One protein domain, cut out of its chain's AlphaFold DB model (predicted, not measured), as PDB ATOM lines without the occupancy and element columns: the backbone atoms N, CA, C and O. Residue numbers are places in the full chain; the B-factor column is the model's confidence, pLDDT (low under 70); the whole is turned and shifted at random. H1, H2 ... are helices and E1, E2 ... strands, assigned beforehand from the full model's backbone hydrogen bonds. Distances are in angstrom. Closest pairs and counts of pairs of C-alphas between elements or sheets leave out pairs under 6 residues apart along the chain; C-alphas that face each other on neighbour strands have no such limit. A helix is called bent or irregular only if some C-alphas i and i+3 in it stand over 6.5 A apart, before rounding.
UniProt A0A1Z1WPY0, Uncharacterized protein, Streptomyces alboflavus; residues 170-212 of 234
ATOM      1  N   GLU A 170     -26.341  33.032 131.580       88.00
ATOM      2  CA  GLU A 170     -26.853  32.098 132.595       88.00
ATOM      3  C   GLU A 170     -26.154  32.170 133.974       88.00
ATOM      4  O   GLU A 170     -26.857  32.239 134.989       88.00
ATOM      5  N   PRO A 171     -24.810  32.263 134.083       89.56
ATOM      6  CA  PRO A 171     -24.145  32.310 135.389       89.56
ATOM      7  C   PRO A 171     -24.567  33.491 136.276       89.56
ATOM      8  O   PRO A 171     -24.600  33.364 137.502       89.56
ATOM      9  N   ARG A 172     -24.902  34.643 135.678       89.12
ATOM     10  CA  ARG A 172     -25.316  35.844 136.423       89.12
ATOM     11  C   ARG A 172     -26.737  35.708 136.952       89.12
ATOM     12  O   ARG A 172     -26.983  36.020 138.113       89.12
ATOM     13  N   ILE A 173     -27.642  35.177 136.134       89.31
ATOM     14  CA  ILE A 173     -29.035  34.921 136.521       89.31
ATOM     15  C   ILE A 173     -29.072  33.903 137.660       89.31
ATOM     16  O   ILE A 173     -29.686  34.152 138.695       89.31
ATOM     17  N   ARG A 174     -28.323  32.800 137.518       89.25
ATOM     18  CA  ARG A 174     -28.202  31.770 138.555       89.25
ATOM     19  C   ARG A 174     -27.702  32.347 139.878       89.25
ATOM     20  O   ARG A 174     -28.249  32.019 140.925       89.25
ATOM     21  N   ARG A 175     -26.688  33.221 139.849       88.56
ATOM     22  CA  ARG A 175     -26.175  33.886 141.057       88.56
ATOM     23  C   ARG A 175     -27.255  34.701 141.768       88.56
ATOM     24  O   ARG A 175     -27.372  34.603 142.985       88.56
ATOM     25  N   VAL A 176     -28.032  35.485 141.022       89.94
ATOM     26  CA  VAL A 176     -29.105  36.316 141.588       89.94
ATOM     27  C   VAL A 176     -30.198  35.445 142.196       89.94
ATOM     28  O   VAL A 176     -30.545  35.650 143.355       89.94
ATOM     29  N   LEU A 177     -30.672  34.424 141.477       88.94
ATOM     30  CA  LEU A 177     -31.674  33.482 141.989       88.94
ATOM     31  C   LEU A 177     -31.212  32.802 143.285       88.94
ATOM     32  O   LEU A 177     -31.945  32.786 144.268       88.94
ATOM     33  N   LEU A 178     -29.966  32.320 143.322       88.12
ATOM     34  CA  LEU A 178     -29.408  31.675 144.513       88.12
ATOM     35  C   LEU A 178     -29.172  32.640 145.681       88.12
ATOM     36  O   LEU A 178     -29.168  32.203 146.823       88.12
ATOM     37  N   SER A 179     -29.001  33.940 145.429       87.50
ATOM     38  CA  SER A 179     -28.880  34.934 146.506       87.50
ATOM     39  C   SER A 179     -30.210  35.250 147.205       87.50
ATOM     40  O   SER A 179     -30.206  35.827 148.289       87.50
ATOM     41  N   MET A 180     -31.340  34.874 146.597       85.44
ATOM     42  CA  MET A 180     -32.695  35.114 147.117       85.44
ATOM     43  C   MET A 180     -33.276  33.900 147.850       85.44
ATOM     44  O   MET A 180     -34.448  33.907 148.228       85.44
ATOM     45  N   VAL A 181     -32.486  32.842 148.036       83.75
ATOM     46  CA  VAL A 181     -32.936  31.581 148.626       83.75
ATOM     47  C   VAL A 181     -31.889  31.071 149.610       83.75
ATOM     48  O   VAL A 181     -30.696  31.058 149.317       83.75
ATOM     49  N   ARG A 182     -32.328  30.592 150.775       77.38
ATOM     50  CA  ARG A 182     -31.484  29.875 151.738       77.38
ATOM     51  C   ARG A 182     -32.022  28.465 151.915       77.38
ATOM     52  O   ARG A 182     -33.152  28.284 152.348       77.38
ATOM     53  N   ALA A 183     -31.209  27.460 151.602       74.06
ATOM     54  CA  ALA A 183     -31.559  26.065 151.845       74.06
ATOM     55  C   ALA A 183     -31.401  25.729 153.335       74.06
ATOM     56  O   ALA A 183     -30.300  25.840 153.875       74.06
ATOM     57  N   ARG A 184     -32.475  25.282 153.995       66.69
ATOM     58  CA  ARG A 184     -32.439  24.790 155.379       66.69
ATOM     59  C   ARG A 184     -32.515  23.260 155.391       66.69
ATOM     60  O   ARG A 184     -33.552  22.681 155.671       66.69
ATOM     61  N   GLY A 185     -31.421  22.590 155.022       62.44
ATOM     62  CA  GLY A 185     -31.370  21.117 154.973       62.44
ATOM     63  C   GLY A 185     -31.887  20.483 153.672       62.44
ATOM     64  O   GLY A 185     -32.113  19.280 153.629       62.44
ATOM     65  N   GLY A 186     -32.056  21.268 152.605       61.06
ATOM     66  CA  GLY A 186     -32.445  20.774 151.279       61.06
ATOM     67  C   GLY A 186     -33.291  21.779 150.500       61.06
ATOM     68  O   GLY A 186     -33.632  22.844 151.013       61.06
ATOM     69  N   ALA A 187     -33.634  21.438 149.254       59.41
ATOM     70  CA  ALA A 187     -34.457  22.286 148.387       59.41
ATOM     71  C   ALA A 187     -35.910  22.419 148.884       59.41
ATOM     72  O   ALA A 187     -36.508  23.479 148.746       59.41
ATOM     73  N   THR A 188     -36.458  21.375 149.513       58.97
ATOM     74  CA  THR A 188     -37.827  21.352 150.066       58.97
ATOM     75  C   THR A 188     -38.001  22.226 151.306       58.97
ATOM     76  O   THR A 188     -39.115  22.608 151.640       58.97
ATOM     77  N   SER A 189     -36.894  22.564 151.961       63.91
ATOM     78  CA  SER A 189     -36.844  23.420 153.147       63.91
ATOM     79  C   SER A 189     -36.178  24.758 152.830       63.91
ATOM     80  O   SER A 189     -35.655  25.443 153.709       63.91
ATOM     81  N   ALA A 190     -36.110  25.114 151.550       70.12
ATOM     82  CA  ALA A 190     -35.581  26.393 151.146       70.12
ATOM     83  C   ALA A 190     -36.540  27.513 151.567       70.12
ATOM     84  O   ALA A 190     -37.752  27.428 151.368       70.12
ATOM     85  N   VAL A 191     -35.989  28.569 152.154       71.75
ATOM     86  CA  VAL A 191     -36.730  29.778 152.514       71.75
ATOM     87  C   VAL A 191     -36.310  30.920 151.607       71.75
ATOM     88  O   VAL A 191     -35.147  31.010 151.190       71.75
ATOM     89  N   ARG A 192     -37.268  31.786 151.279       76.12
ATOM     90  CA  ARG A 192     -36.985  33.032 150.573       76.12
ATOM     91  C   ARG A 192     -36.121  33.905 151.477       76.12
ATOM     92  O   ARG A 192     -36.388  34.009 152.663       76.12
ATOM     93  N   VAL A 193     -35.115  34.550 150.907       74.81
ATOM     94  CA  VAL A 193     -34.312  35.558 151.600       74.81
ATOM     95  C   VAL A 193     -34.440  36.872 150.857       74.81
ATOM     96  O   VAL A 193     -34.353  36.928 149.629       74.81
ATOM     97  N   THR A 194     -34.620  37.952 151.610       77.94
ATOM     98  CA  THR A 194     -34.572  39.299 151.048       77.94
ATOM     99  C   THR A 194     -33.139  39.616 150.623       77.94
ATOM    100  O   THR A 194     -32.259  39.848 151.452       77.94
ATOM    101  N   ALA A 195     -32.887  39.632 149.314       78.50
ATOM    102  CA  ALA A 195     -31.590  40.024 148.779       78.50
ATOM    103  C   ALA A 195     -31.432  41.551 148.821       78.50
ATOM    104  O   ALA A 195     -32.150  42.296 148.151       78.50
ATOM    105  N   HIS A 196     -30.460  42.037 149.595       80.06
ATOM    106  CA  HIS A 196     -30.178  43.468 149.674       80.06
ATOM    107  C   HIS A 196     -29.522  43.986 148.388       80.06
ATOM    108  O   HIS A 196     -28.604  43.376 147.835       80.06
ATOM    109  N   ARG A 197     -29.922  45.189 147.960       83.12
ATOM    110  CA  ARG A 197     -29.344  45.882 146.795       83.12
ATOM    111  C   ARG A 197     -27.819  45.993 146.858       83.12
ATOM    112  O   ARG A 197     -27.151  45.862 145.838       83.12
ATOM    113  N   THR A 198     -27.269  46.226 148.046       84.62
ATOM    114  CA  THR A 198     -25.820  46.298 148.281       84.62
ATOM    115  C   THR A 198     -25.119  44.968 148.005       84.62
ATOM    116  O   THR A 198     -24.024  44.973 147.452       84.62
ATOM    117  N   HIS A 199     -25.764  43.844 148.323       82.38
ATOM    118  CA  HIS A 199     -25.247  42.500 148.071       82.38
ATOM    119  C   HIS A 199     -25.286  42.139 146.580       82.38
ATOM    120  O   HIS A 199     -24.330  41.585 146.044       82.38
ATOM    121  N   LEU A 200     -26.369  42.504 145.885       85.12
ATOM    122  CA  LEU A 200     -26.522  42.249 144.449       85.12
ATOM    123  C   LEU A 200     -25.704  43.204 143.566       85.12
ATOM    124  O   LEU A 200     -25.353  42.860 142.436       85.12
ATOM    125  N   ALA A 201     -25.374  44.397 144.067       87.12
ATOM    126  CA  ALA A 201     -24.569  45.409 143.388       87.12
ATOM    127  C   ALA A 201     -25.005  45.626 141.920       87.12
ATOM    128  O   ALA A 201     -26.117  46.083 141.655       87.12
ATOM    129  N   LYS A 202     -24.140  45.293 140.950       84.88
ATOM    130  CA  LYS A 202     -24.397  45.466 139.506       84.88
ATOM    131  C   LYS A 202     -25.489  44.542 138.959       84.88
ATOM    132  O   LYS A 202     -26.026  44.820 137.892       84.88
ATOM    133  N   ASP A 203     -25.811  43.466 139.668       87.94
ATOM    134  CA  ASP A 203     -26.853  42.521 139.276       87.94
ATOM    135  C   ASP A 203     -28.220  42.850 139.888       87.94
ATOM    136  O   ASP A 203     -29.191  42.157 139.600       87.94
ATOM    137  N   TRP A 204     -28.339  43.925 140.678       86.94
ATOM    138  CA  TRP A 204     -29.627  44.378 141.222       86.94
ATOM    139  C   TRP A 204     -30.702  44.529 140.136       86.94
ATOM    140  O   TRP A 204     -31.848  44.135 140.330       86.94
ATOM    141  N   TYR A 205     -30.316  45.033 138.963       85.44
ATOM    142  CA  TYR A 205     -31.223  45.172 137.826       85.44
ATOM    143  C   TYR A 205     -31.798  43.828 137.344       85.44
ATOM    144  O   TYR A 205     -32.936  43.778 136.897       85.44
ATOM    145  N   ILE A 206     -31.069  42.717 137.495       87.31
ATOM    146  CA  ILE A 206     -31.577  41.377 137.153       87.31
ATOM    147  C   ILE A 206     -32.724  40.989 138.094       87.31
ATOM    148  O   ILE A 206     -33.725  40.447 137.638       87.31
ATOM    149  N   ALA A 207     -32.616  41.303 139.389       86.81
ATOM    150  CA  ALA A 207     -33.706  41.077 140.339       86.81
ATOM    151  C   ALA A 207     -34.936  41.941 140.013       86.81
ATOM    152  O   ALA A 207     -36.059  41.471 140.149       86.81
ATOM    153  N   GLN A 208     -34.735  43.170 139.521       83.56
ATOM    154  CA  GLN A 208     -35.834  44.023 139.050       83.56
ATOM    155  C   GLN A 208     -36.525  43.431 137.816       83.56
ATOM    156  O   GLN A 208     -37.749  43.367 137.784       83.56
ATOM    157  N   LEU A 209     -35.752  42.934 136.846       82.75
ATOM    158  CA  LEU A 209     -36.297  42.262 135.665       82.75
ATOM    159  C   LEU A 209     -37.060  40.976 136.003       82.75
ATOM    160  O   LEU A 209     -38.039  40.655 135.339       82.75
ATOM    161  N   LEU A 210     -36.607  40.230 137.015       82.50
ATOM    162  CA  LEU A 210     -37.303  39.038 137.505       82.50
ATOM    163  C   LEU A 210     -38.612  39.383 138.233       82.50
ATOM    164  O   LEU A 210     -39.548  38.596 138.171       82.50
ATOM    165  N   ALA A 211     -38.669  40.524 138.927       77.31
ATOM    166  CA  ALA A 211     -39.845  40.951 139.686       77.31
ATOM    167  C   ALA A 211     -40.957  41.517 138.795       77.31
ATOM    168  O   ALA A 211     -42.132  41.320 139.087       77.31
ATOM    169  N   ASP A 212     -40.593  42.212 137.718       73.44
ATOM    170  CA  ASP A 212     -41.549  42.721 136.740       73.44
ATOM    171  C   ASP A 212     -40.964  42.636 135.320       73.44
ATOM    172  O   ASP A 212     -40.354  43.595 134.825       73.44
TER     173      ASP A 212
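What this domain is: This is residues 170 to 212 of the 234 residues of an uncharacterized protein of Streptomyces alboflavus (UniProt A0A1Z1WPY0). Two helices, H1 and H2, pack on each other nearly at right angles, with a small antiparallel hairpin, E1 and E2, between them in the chain, its residues 184 to 189 sticking out. The 43 printed residues are mostly helix by class, in the order H1, E1, E2, H2. The whole is only just compact, close to loose: radius of gyration of the C-alphas 10.8 A, spans 30 by 21 by 18 A.

How they stand to each other: H1, residues 170 to 179, touches H2, residues 197 to 211, about perpendicular at 74 degrees; the closest C-alphas, Val 176 and Ala 207, are 6.7 A apart. E1, residues 181 to 183, and E2, residues 190 to 192, form the hairpin, with N 182 and O 191 within hydrogen-bond range at 2.9 A. Every O i to N i+4 pair is within range in H1, but 5 of 11 in H2, beside 9 of 12 O i to N i+3 pairs.

Where its parts are: H1, 14.3 A long, begins at C-alpha 170, (-26.853, 32.098, 132.595). E1 is 6.5 A and E2 6.8 A long. H2, 13.6 A long and irregular, with C-alphas 199 and 202 9.1 A apart, ends at C-alpha 211, (-39.845, 40.951, 139.686).

The domain as a whole: The C-alphas farthest apart, Gly 185 and Asp 212, are 30.0 A apart. The printed part has no cut and no long link. Residues 184 to 189 have pLDDT under 70.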